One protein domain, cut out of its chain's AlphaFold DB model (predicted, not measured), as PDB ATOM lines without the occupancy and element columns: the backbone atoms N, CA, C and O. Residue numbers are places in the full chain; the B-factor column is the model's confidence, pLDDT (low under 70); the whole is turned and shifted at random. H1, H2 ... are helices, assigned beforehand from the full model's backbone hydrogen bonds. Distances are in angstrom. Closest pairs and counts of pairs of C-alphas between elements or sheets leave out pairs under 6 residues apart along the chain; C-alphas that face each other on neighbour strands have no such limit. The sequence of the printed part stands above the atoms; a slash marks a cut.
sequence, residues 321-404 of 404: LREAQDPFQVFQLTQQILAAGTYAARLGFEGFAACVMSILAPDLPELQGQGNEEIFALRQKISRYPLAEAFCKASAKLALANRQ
ATOM      1  N   LEU A 321     422.913 582.644 384.380       94.00
ATOM      2  CA  LEU A 321     421.652 583.380 384.257       94.00
ATOM      3  C   LEU A 321     421.690 584.346 383.072       94.00
ATOM      4  O   LEU A 321     420.692 584.470 382.365       94.00
ATOM      5  N   ARG A 322     422.825 585.000 382.800       91.94
ATOM      6  CA  ARG A 322     423.012 585.893 381.643       91.94
ATOM      7  C   ARG A 322     422.860 585.173 380.305       91.94
ATOM      8  O   ARG A 322     422.319 585.778 379.380       91.94
ATOM      9  N   GLU A 323     423.204 583.893 380.219       92.38
ATOM     10  CA  GLU A 323     423.049 583.088 378.999       92.38
ATOM     11  C   GLU A 323     421.691 582.366 378.910       92.38
ATOM     12  O   GLU A 323     421.177 582.158 377.810       92.38
ATOM     13  N   ALA A 324     421.057 582.071 380.049       93.69
ATOM     14  CA  ALA A 324     419.791 581.340 380.121       93.69
ATOM     15  C   ALA A 324     418.650 582.020 379.340       93.69
ATOM     16  O   ALA A 324     418.413 583.222 379.479       93.69
ATOM     17  N   GLN A 325     417.913 581.246 378.543       93.06
ATOM     18  CA  GLN A 325     416.732 581.725 377.807       93.06
ATOM     19  C   GLN A 325     415.428 581.137 378.353       93.06
ATOM     20  O   GLN A 325     414.381 581.774 378.241       93.06
ATOM     21  N   ASP A 326     415.496 579.954 378.965       95.56
ATOM     22  CA  ASP A 326     414.343 579.271 379.541       95.56
ATOM     23  C   ASP A 326     413.794 580.034 380.768       95.56
ATOM     24  O   ASP A 326     414.535 580.254 381.734       95.56
ATOM     25  N   PRO A 327     412.507 580.437 380.774       95.00
ATOM     26  CA  PRO A 327     411.921 581.185 381.886       95.00
ATOM     27  C   PRO A 327     412.005 580.475 383.238       95.00
ATOM     28  O   PRO A 327     412.167 581.135 384.267       95.00
ATOM     29  N   PHE A 328     411.890 579.145 383.251       96.25
ATOM     30  CA  PHE A 328     411.956 578.371 384.485       96.25
ATOM     31  C   PHE A 328     413.383 578.337 385.039       96.25
ATOM     32  O   PHE A 328     413.588 578.620 386.221       96.25
ATOM     33  N   GLN A 329     414.377 578.107 384.183       95.62
ATOM     34  CA  GLN A 329     415.789 578.192 384.542       95.62
ATOM     35  C   GLN A 329     416.164 579.582 385.085       95.62
ATOM     36  O   GLN A 329     416.830 579.677 386.117       95.62
ATOM     37  N   VAL A 330     415.707 580.668 384.445       96.00
ATOM     38  CA  VAL A 330     415.956 582.042 384.925       96.00
ATOM     39  C   VAL A 330     415.376 582.251 386.323       96.00
ATOM     40  O   VAL A 330     416.047 582.813 387.193       96.00
ATOM     41  N   PHE A 331     414.156 581.772 386.569       96.75
ATOM     42  CA  PHE A 331     413.545 581.827 387.893       96.75
ATOM     43  C   PHE A 331     414.364 581.050 388.936       96.75
ATOM     44  O   PHE A 331     414.717 581.619 389.969       96.75
ATOM     45  N   GLN A 332     414.742 579.802 388.649       96.56
ATOM     46  CA  GLN A 332     415.535 578.979 389.569       96.56
ATOM     47  C   GLN A 332     416.898 579.599 389.899       96.56
ATOM     48  O   GLN A 332     417.281 579.663 391.069       96.56
ATOM     49  N   LEU A 333     417.625 580.093 388.893       96.00
ATOM     50  CA  LEU A 333     418.920 580.749 389.095       96.00
ATOM     51  C   LEU A 333     418.773 582.026 389.928       96.00
ATOM     52  O   LEU A 333     419.574 582.265 390.829       96.00
ATOM     53  N   THR A 334     417.712 582.804 389.693       95.25
ATOM     54  CA  THR A 334     417.405 584.006 390.486       95.25
ATOM     55  C   THR A 334     417.213 583.656 391.964       95.25
ATOM     56  O   THR A 334     417.789 584.311 392.834       95.25
ATOM     57  N   GLN A 335     416.463 582.590 392.265       95.62
ATOM     58  CA  GLN A 335     416.280 582.113 393.640       95.62
ATOM     59  C   GLN A 335     417.604 581.679 394.277       95.62
ATOM     60  O   GLN A 335     417.886 582.051 395.414       95.62
ATOM     61  N   GLN A 336     418.429 580.927 393.544       95.44
ATOM     62  CA  GLN A 336     419.720 580.429 394.028       95.44
ATOM     63  C   GLN A 336     420.700 581.564 394.357       95.44
ATOM     64  O   GLN A 336     421.302 581.549 395.429       95.44
ATOM     65  N   ILE A 337     420.832 582.553 393.465       94.44
ATOM     66  CA  ILE A 337     421.719 583.713 393.654       94.44
ATOM     67  C   ILE A 337     421.286 584.518 394.885       94.44
ATOM     68  O   ILE A 337     422.105 584.850 395.743       94.44
ATOM     69  N   LEU A 338     419.985 584.800 395.009       93.31
ATOM     70  CA  LEU A 338     419.453 585.570 396.133       93.31
ATOM     71  C   LEU A 338     419.563 584.816 397.462       93.31
ATOM     72  O   LEU A 338     419.894 585.430 398.477       93.31
ATOM     73  N   ALA A 339     419.332 583.501 397.472       93.25
ATOM     74  CA  ALA A 339     419.485 582.675 398.666       93.25
ATOM     75  C   ALA A 339     420.942 582.653 399.154       93.25
ATOM     76  O   ALA A 339     421.199 582.964 400.319       93.25
ATOM     77  N   ALA A 340     421.894 582.364 398.258       93.06
ATOM     78  CA  ALA A 340     423.318 582.339 398.584       93.06
ATOM     79  C   ALA A 340     423.824 583.720 399.025       93.06
ATOM     80  O   ALA A 340     424.473 583.835 400.065       93.06
ATOM     81  N   GLY A 341     423.460 584.785 398.299       91.38
ATOM     82  CA  GLY A 341     423.826 586.156 398.655       91.38
ATOM     83  C   GLY A 341     423.240 586.610 399.995       91.38
ATOM     84  O   GLY A 341     423.942 587.214 400.802       91.38
ATOM     85  N   THR A 342     421.978 586.278 400.282       91.38
ATOM     86  CA  THR A 342     421.341 586.623 401.567       91.38
ATOM     87  C   THR A 342     422.002 585.878 402.722       91.38
ATOM     88  O   THR A 342     422.202 586.449 403.793       91.38
ATOM     89  N   TYR A 343     422.358 584.609 402.518       91.81
ATOM     90  CA  TYR A 343     423.067 583.825 403.522       91.81
ATOM     91  C   TYR A 343     424.468 584.393 403.794       91.81
ATOM     92  O   TYR A 343     424.813 584.619 404.951       91.81
ATOM     93  N   ALA A 344     425.236 584.714 402.749       90.06
ATOM     94  CA  ALA A 344     426.548 585.353 402.874       90.06
ATOM     95  C   ALA A 344     426.472 586.711 403.596       90.06
ATOM     96  O   ALA A 344     427.272 586.989 404.486       90.06
ATOM     97  N   ALA A 345     425.455 587.523 403.288       89.19
ATOM     98  CA  ALA A 345     425.211 588.788 403.976       89.19
ATOM     99  C   ALA A 345     424.930 588.596 405.478       89.19
ATOM    100  O   ALA A 345     425.404 589.379 406.297       89.19
ATOM    101  N   ARG A 346     424.197 587.540 405.862       89.25
ATOM    102  CA  ARG A 346     423.950 587.202 407.279       89.25
ATOM    103  C   ARG A 346     425.208 586.747 408.014       89.25
ATOM    104  O   ARG A 346     425.287 586.944 409.220       89.25
ATOM    105  N   LEU A 347     426.171 586.159 407.306       88.38
ATOM    106  CA  LEU A 347     427.489 585.838 407.858       88.38
ATOM    107  C   LEU A 347     428.390 587.074 408.019       88.38
ATOM    108  O   LEU A 347     429.468 586.960 408.593       88.38
ATOM    109  N   GLY A 348     427.955 588.249 407.550       86.94
ATOM    110  CA  GLY A 348     428.706 589.498 407.665       86.94
ATOM    111  C   GLY A 348     429.742 589.715 406.563       86.94
ATOM    112  O   GLY A 348     430.564 590.617 406.690       86.94
ATOM    113  N   PHE A 349     429.717 588.927 405.482       89.31
ATOM    114  CA  PHE A 349     430.632 589.136 404.360       89.31
ATOM    115  C   PHE A 349     430.282 590.409 403.585       89.31
ATOM    116  O   PHE A 349     429.127 590.644 403.211       89.31
ATOM    117  N   GLU A 350     431.301 591.232 403.343       86.38
ATOM    118  CA  GLU A 350     431.161 592.536 402.703       86.38
ATOM    119  C   GLU A 350     430.628 592.418 401.262       86.38
ATOM    120  O   GLU A 350     430.862 591.436 400.558       86.38
ATOM    121  N   GLY A 351     429.850 593.410 400.820       82.31
ATOM    122  CA  GLY A 351     429.342 593.507 399.446       82.31
ATOM    123  C   GLY A 351     428.114 592.645 399.118       82.31
ATOM    124  O   GLY A 351     427.300 593.047 398.283       82.31
ATOM    125  N   PHE A 352     427.886 591.520 399.805       85.81
ATOM    126  CA  PHE A 352     426.757 590.623 399.498       85.81
ATOM    127  C   PHE A 352     425.384 591.250 399.750       85.81
ATOM    128  O   PHE A 352     424.474 591.081 398.939       85.81
ATOM    129  N   ALA A 353     425.228 592.016 400.836       83.88
ATOM    130  CA  ALA A 353     423.972 592.708 401.131       83.88
ATOM    131  C   ALA A 353     423.610 593.719 400.030       83.88
ATOM    132  O   ALA A 353     422.458 593.786 399.603       83.88
ATOM    133  N   ALA A 354     424.603 594.471 399.542       80.44
ATOM    134  CA  ALA A 354     424.423 595.416 398.447       80.44
ATOM    135  C   ALA A 354     424.067 594.691 397.141       80.44
ATOM    136  O   ALA A 354     423.094 595.059 396.491       80.44
ATOM    137  N   CYS A 355     424.775 593.605 396.808       82.19
ATOM    138  CA  CYS A 355     424.492 592.785 395.629       82.19
ATOM    139  C   CYS A 355     423.047 592.246 395.621       82.19
ATOM    140  O   CYS A 355     422.330 592.406 394.633       82.19
ATOM    141  N   VAL A 356     422.586 591.675 396.743       87.19
ATOM    142  CA  VAL A 356     421.202 591.192 396.901       87.19
ATOM    143  C   VAL A 356     420.200 592.326 396.694       87.19
ATOM    144  O   VAL A 356     419.239 592.166 395.943       87.19
ATOM    145  N   MET A 357     420.430 593.485 397.316       82.94
ATOM    146  CA  MET A 357     419.542 594.639 397.171       82.94
ATOM    147  C   MET A 357     419.466 595.136 395.725       82.94
ATOM    148  O   MET A 357     418.369 595.438 395.259       82.94
ATOM    149  N   SER A 358     420.582 595.152 394.997       80.19
ATOM    150  CA  SER A 358     420.622 595.558 393.587       80.19
ATOM    151  C   SER A 358     419.858 594.608 392.654       80.19
ATOM    152  O   SER A 358     419.324 595.046 391.639       80.19
ATOM    153  N   ILE A 359     419.749 593.319 392.997       85.81
ATOM    154  CA  ILE A 359     418.920 592.353 392.252       85.81
ATOM    155  C   ILE A 359     417.437 592.461 392.650       85.81
ATOM    156  O   ILE A 359     416.553 592.286 391.812       85.81
ATOM    157  N   LEU A 360     417.146 592.729 393.926       84.25
ATOM    158  CA  LEU A 360     415.776 592.797 394.441       84.25
ATOM    159  C   LEU A 360     415.054 594.092 394.076       84.25
ATOM    160  O   LEU A 360     413.841 594.077 393.852       84.25
ATOM    161  N   ALA A 361     415.764 595.217 394.048       72.50
ATOM    162  CA  ALA A 361     415.134 596.508 393.855       72.50
ATOM    163  C   ALA A 361     414.885 596.789 392.361       72.50
ATOM    164  O   ALA A 361     415.823 596.776 391.565       72.50
ATOM    165  N   PRO A 362     413.633 597.038 391.943       54.97
ATOM    166  CA  PRO A 362     413.326 597.469 390.578       54.97
ATOM    167  C   PRO A 362     413.814 598.892 390.259       54.97
ATOM    168  O   PRO A 362     414.088 599.165 389.096       54.97
ATOM    169  N   ASP A 363     413.966 599.754 391.276       56.47
ATOM    170  CA  ASP A 363     414.077 601.214 391.110       56.47
ATOM    171  C   ASP A 363     415.291 601.842 391.835       56.47
ATOM    172  O   ASP A 363     415.261 603.024 392.183       56.47
ATOM    173  N   LEU A 364     416.350 601.075 392.142       51.28
ATOM    174  CA  LEU A 364     417.537 601.676 392.769       51.28
ATOM    175  C   LEU A 364     418.221 602.643 391.785       51.28
ATOM    176  O   LEU A 364     418.482 602.244 390.648       51.28
ATOM    177  N   PRO A 365     418.540 603.886 392.203       47.66
ATOM    178  CA  PRO A 365     419.342 604.786 391.386       47.66
ATOM    179  C   PRO A 365     420.709 604.158 391.107       47.66
ATOM    180  O   PRO A 365     421.225 603.397 391.930       47.66
ATOM    181  N   GLU A 366     421.283 604.481 389.946       46.06
ATOM    182  CA  GLU A 366     422.604 604.011 389.530       46.06
ATOM    183  C   GLU A 366     423.631 604.235 390.647       46.06
ATOM    184  O   GLU A 366     424.046 605.360 390.924       46.06
ATOM    185  N   LEU A 367     424.048 603.154 391.312       46.78
ATOM    186  CA  LEU A 367     425.255 603.188 392.124       46.78
ATOM    187  C   LEU A 367     426.401 603.511 391.143       46.78
ATOM    188  O   LEU A 367     426.491 602.913 390.069       46.78
ATOM    189  N   GLN A 368     427.252 604.491 391.447       43.97
ATOM    190  CA  GLN A 368     428.329 604.892 390.532       43.97
ATOM    191  C   GLN A 368     429.514 603.913 390.633       43.97
ATOM    192  O   GLN A 368     430.033 603.693 391.724       43.97
ATOM    193  N   GLY A 369     429.927 603.294 389.512       51.06
ATOM    194  CA  GLY A 369     431.106 602.408 389.430       51.06
ATOM    195  C   GLY A 369     430.991 601.253 388.415       51.06
ATOM    196  O   GLY A 369     429.891 600.800 388.111       51.06
ATOM    197  N   GLN A 370     432.131 600.736 387.923       46.41
ATOM    198  CA  GLN A 370     432.221 599.689 386.876       46.41
ATOM    199  C   GLN A 370     431.598 598.321 387.249       46.41
ATOM    200  O   GLN A 370     431.365 597.505 386.365       46.41
ATOM    201  N   GLY A 371     431.263 598.064 388.519       55.00
ATOM    202  CA  GLY A 371     430.522 596.861 388.937       55.00
ATOM    203  C   GLY A 371     428.996 596.979 388.821       55.00
ATOM    204  O   GLY A 371     428.286 595.983 388.944       55.00
ATOM    205  N   ASN A 372     428.474 598.185 388.587       61.66
ATOM    206  CA  ASN A 372     427.038 598.444 388.658       61.66
ATOM    207  C   ASN A 372     426.323 598.173 387.332       61.66
ATOM    208  O   ASN A 372     425.243 597.590 387.346       61.66
ATOM    209  N   GLU A 373     426.942 598.484 386.189       66.06
ATOM    210  CA  GLU A 373     426.387 598.204 384.850       66.06
ATOM    211  C   GLU A 373     426.041 596.718 384.671       66.06
ATOM    212  O   GLU A 373     424.972 596.348 384.181       66.06
ATOM    213  N   GLU A 374     426.932 595.856 385.150       73.38
ATOM    214  CA  GLU A 374     426.803 594.407 385.101       73.38
ATOM    215  C   GLU A 374     425.632 593.861 385.929       73.38
ATOM    216  O   GLU A 374     424.990 592.878 385.531       73.38
ATOM    217  N   ILE A 375     425.346 594.492 387.070       75.69
ATOM    218  CA  ILE A 375     424.233 594.135 387.952       75.69
ATOM    219  C   ILE A 375     422.920 594.733 387.426       75.69
ATOM    220  O   ILE A 375     421.887 594.062 387.464       75.69
ATOM    221  N   PHE A 376     422.944 595.937 386.848       75.94
ATOM    222  CA  PHE A 376     421.775 596.538 386.199       75.94
ATOM    223  C   PHE A 376     421.322 595.744 384.975       75.94
ATOM    224  O   PHE A 376     420.131 595.457 384.837       75.94
ATOM    225  N   ALA A 377     422.255 595.310 384.126       82.06
ATOM    226  CA  ALA A 377     421.947 594.440 382.994       82.06
ATOM    227  C   ALA A 377     421.305 593.121 383.457       82.06
ATOM    228  O   ALA A 377     420.327 592.654 382.866       82.06
ATOM    229  N   LEU A 378     421.803 592.543 384.557       87.25
ATOM    230  CA  LEU A 378     421.219 591.353 385.172       87.25
ATOM    231  C   LEU A 378     419.793 591.614 385.681       87.25
ATOM    232  O   LEU A 378     418.877 590.847 385.381       87.25
ATOM    233  N   ARG A 379     419.578 592.714 386.411       88.44
ATOM    234  CA  ARG A 379     418.264 593.111 386.931       88.44
ATOM    235  C   ARG A 379     417.252 593.346 385.812       88.44
ATOM    236  O   ARG A 379     416.115 592.874 385.910       88.44
ATOM    237  N   GLN A 380     417.669 594.044 384.754       87.94
ATOM    238  CA  GLN A 380     416.864 594.293 383.562       87.94
ATOM    239  C   GLN A 380     416.545 592.993 382.823       87.94
ATOM    240  O   GLN A 380     415.457 592.844 382.274       87.94
ATOM    241  N   LYS A 381     417.472 592.029 382.803       91.12
ATOM    242  CA  LYS A 381     417.175 590.701 382.274       91.12
ATOM    243  C   LYS A 381     416.075 590.037 383.097       91.12
ATOM    244  O   LYS A 381     415.074 589.634 382.518       91.12
ATOM    245  N   ILE A 382     416.227 589.971 384.422       91.69
ATOM    246  CA  ILE A 382     415.256 589.339 385.331       91.69
ATOM    247  C   ILE A 382     413.855 589.954 385.184       91.69
ATOM    248  O   ILE A 382     412.877 589.210 385.148       91.69
ATOM    249  N   SER A 383     413.739 591.278 385.008       90.12
ATOM    250  CA  SER A 383     412.433 591.948 384.876       90.12
ATOM    251  C   SER A 383     411.636 591.545 383.636       90.12
ATOM    252  O   SER A 383     410.413 591.681 383.623       90.12
ATOM    253  N   ARG A 384     412.298 591.000 382.609       92.31
ATOM    254  CA  ARG A 384     411.642 590.473 381.403       92.31
ATOM    255  C   ARG A 384     410.984 589.107 381.635       92.31
ATOM    256  O   ARG A 384     410.234 588.659 380.773       92.31
ATOM    257  N   TYR A 385     411.228 588.460 382.780       94.62
ATOM    258  CA  TYR A 385     410.686 587.144 383.127       94.62
ATOM    259  C   TYR A 385     409.679 587.256 384.288       94.62
ATOM    260  O   TYR A 385     410.091 587.420 385.439       94.62
ATOM    261  N   PRO A 386     408.359 587.119 384.036       93.69
ATOM    262  CA  PRO A 386     407.321 587.420 385.029       93.69
ATOM    263  C   PRO A 386     407.440 586.667 386.360       93.69
ATOM    264  O   PRO A 386     407.219 587.260 387.413       93.69
ATOM    265  N   LEU A 387     407.805 585.378 386.334       94.38
ATOM    266  CA  LEU A 387     407.957 584.565 387.551       94.38
ATOM    267  C   LEU A 387     409.137 585.033 388.413       94.38
ATOM    268  O   LEU A 387     408.995 585.188 389.626       94.38
ATOM    269  N   ALA A 388     410.282 585.299 387.784       93.81
ATOM    270  CA  ALA A 388     411.468 585.799 388.470       93.81
ATOM    271  C   ALA A 388     411.232 587.208 389.032       93.81
ATOM    272  O   ALA A 388     411.543 587.474 390.192       93.81
ATOM    273  N   GLU A 389     410.579 588.079 388.259       93.62
ATOM    274  CA  GLU A 389     410.213 589.425 388.700       93.62
ATOM    275  C   GLU A 389     409.240 589.411 389.887       93.62
ATOM    276  O   GLU A 389     409.431 590.138 390.865       93.62
ATOM    277  N   ALA A 390     408.202 588.570 389.833       91.44
ATOM    278  CA  ALA A 390     407.248 588.425 390.928       91.44
ATOM    279  C   ALA A 390     407.943 587.973 392.222       91.44
ATOM    280  O   ALA A 390     407.661 588.511 393.296       91.44
ATOM    281  N   PHE A 391     408.893 587.042 392.114       93.38
ATOM    282  CA  PHE A 391     409.700 586.586 393.241       93.38
ATOM    283  C   PHE A 391     410.601 587.683 393.815       93.38
ATOM    284  O   PHE A 391     410.631 587.855 395.037       93.38
ATOM    285  N   CYS A 392     411.283 588.463 392.970       91.12
ATOM    286  CA  CYS A 392     412.089 589.597 393.425       91.12
ATOM    287  C   CYS A 392     411.231 590.629 394.168       91.12
ATOM    288  O   CYS A 392     411.574 591.024 395.282       91.12
ATOM    289  N   LYS A 393     410.064 591.002 393.621       88.50
ATOM    290  CA  LYS A 393     409.129 591.934 394.281       88.50
ATOM    291  C   LYS A 393     408.625 591.406 395.624       88.50
ATOM    292  O   LYS A 393     408.538 592.169 396.585       88.50
ATOM    293  N   ALA A 394     408.282 590.120 395.705       88.56
ATOM    294  CA  ALA A 394     407.841 589.497 396.952       88.56
ATOM    295  C   ALA A 394     408.963 589.486 398.006       88.56
ATOM    296  O   ALA A 394     408.743 589.883 399.150       88.56
ATOM    297  N   SER A 395     410.177 589.110 397.603       87.38
ATOM    298  CA  SER A 395     411.353 589.060 398.479       87.38
ATOM    299  C   SER A 395     411.767 590.448 398.979       87.38
ATOM    300  O   SER A 395     412.064 590.612 400.162       87.38
ATOM    301  N   ALA A 396     411.707 591.473 398.120       83.81
ATOM    302  CA  ALA A 396     411.965 592.862 398.500       83.81
ATOM    303  C   ALA A 396     410.967 593.368 399.558       83.81
ATOM    304  O   ALA A 396     411.369 593.981 400.546       83.81
ATOM    305  N   LYS A 397     409.669 593.065 399.394       81.94
ATOM    306  CA  LYS A 397     408.633 593.413 400.383       81.94
ATOM    307  C   LYS A 397     408.892 592.760 401.741       81.94
ATOM    308  O   LYS A 397     408.780 593.434 402.760       81.94
ATOM    309  N   LEU A 398     409.274 591.481 401.761       79.31
ATOM    310  CA  LEU A 398     409.628 590.773 402.998       79.31
ATOM    311  C   LEU A 398     410.858 591.385 403.682       79.31
ATOM    312  O   LEU A 398     410.872 591.541 404.900       79.31
ATOM    313  N   ALA A 399     411.880 591.765 402.912       73.00
ATOM    314  CA  ALA A 399     413.076 592.407 403.453       73.00
ATOM    315  C   ALA A 399     412.777 593.779 404.085       73.00
ATOM    316  O   ALA A 399     413.362 594.113 405.114       73.00
ATOM    317  N   LEU A 400     411.860 594.557 403.497       68.69
ATOM    318  CA  LEU A 400     411.407 595.839 404.048       68.69
ATOM    319  C   LEU A 400     410.559 595.663 405.313       68.69
ATOM    320  O   LEU A 400     410.750 596.409 406.269       68.69
ATOM    321  N   ALA A 401     409.668 594.668 405.339       69.38
ATOM    322  CA  ALA A 401     408.831 594.380 406.503       69.38
ATOM    323  C   ALA A 401     409.650 593.962 407.737       69.38
ATOM    324  O   ALA A 401     409.305 594.344 408.843       69.38
ATOM    325  N   ASN A 402     410.764 593.242 407.555       60.69
ATOM    326  CA  ASN A 402     411.641 592.810 408.654       60.69
ATOM    327  C   ASN A 402     412.587 593.910 409.190       60.69
ATOM    328  O   ASN A 402     413.403 593.629 410.067       60.69
ATOM    329  N   ARG A 403     412.555 595.128 408.625       54.91
ATOM    330  CA  ARG A 403     413.315 596.297 409.117       54.91
ATOM    331  C   ARG A 403     412.470 597.254 409.966       54.91
ATOM    332  O   ARG A 403     413.042 598.170 410.554       54.91
ATOM    333  N   GLN A 404     411.148 597.079 409.961       38.91
ATOM    334  CA  GLN A 404     410.200 597.749 410.854       38.91
ATOM    335  C   GLN A 404     410.039 596.909 412.117       38.91
ATOM    336  O   GLN A 404     409.859 597.528 413.187       38.91
TER     337      GLN A 404
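This is residues 321 to 404 of the 404 residues of an uncharacterized protein of Citrobacter braakii (UniProt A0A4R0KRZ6). Two long helices, H1 and H4, run the same way as a narrow V, nearly side by side where they begin. The short helix H2 folds back from the end of H1 and reaches across to H4, while H3 packs on H2 and slants away from the pair towards its own first residue. The printed part has 84 residues with four named helices in the order H1, H2, H3, H4 and no named strand; its class is all helix. The whole is compact, with a radius of gyration of the C-alphas of 12.5 A, and spans 33 by 28 by 22 A.

H1, residues 327 to 346, is the longest helix. With residues 327 to 335 alone it touches H4, residues 386 to 401, of which 387 to 391 alone take part; the closest C-alphas, of Phe 331 and Ala 388, are 4.5 A apart. H1 and H4 run the same way at a shallow tilt of 23 degrees. With residues 338 to 345 alone H1 touches H2, residues 352 to 360, and the closest C-alphas, of Ala 345 and Ala 353, are 5.0 A apart. H1 and H2 form a helical hairpin, opposite ways at a shallow tilt of 32 degrees, only just short of steep. H2 also touches H4, at residues 392 to 396 alone of H4, opposite ways at a steep tilt of 54 degrees; the C-alphas of Leu 360 and Cys 392 are closest, at 5.0 A. H3, residues 372 to 383, touches H2 with residues 375 to 379 alone, the same way at a steep tilt of 41 degrees, closest at the C-alphas of Ile 359 and Arg 379, 5.4 A. H3 and H4 touch only at the corner, and only just, with 3 pairs of C-alphas within 8 A; those of Ser 383 and Glu 389 are closest, at 5.1 A. H1 and H3 are close but not clearly touching, with the C-alphas of Val 330 and Ile 382 closest, at 7.3 A. In H1, H2, H3 and H4 every O i to N i+4 pair is within hydrogen-bond range.

H1 is 28.7 A from its first C-alpha, Pro 327 at (411.921, 581.185, 381.886), to its last, Arg 346. H4 is 22.6 A long and ends at C-alpha 401, at (408.831, 594.380, 406.503). H3 is 16.4 A long and begins at C-alpha 372, at (427.038, 598.444, 388.658). H2 is 12.3 A long.

The C-alphas of Glu 323 and Gln 404, the two farthest apart, are 37.3 A from each other. The printed part has no cut, and residue 404 is the chain's last. The link from H2 to H3 is long, with 11 residues; the links from H1 to H2 and from H3 to H4 are tight. The mean pLDDT of the printed part is 81.9, and 17 residues are under 70: residues 362 to 373, of which 372 and 373 belong to H3, and residues 400 to 404, of which 400 and 401 belong to H4.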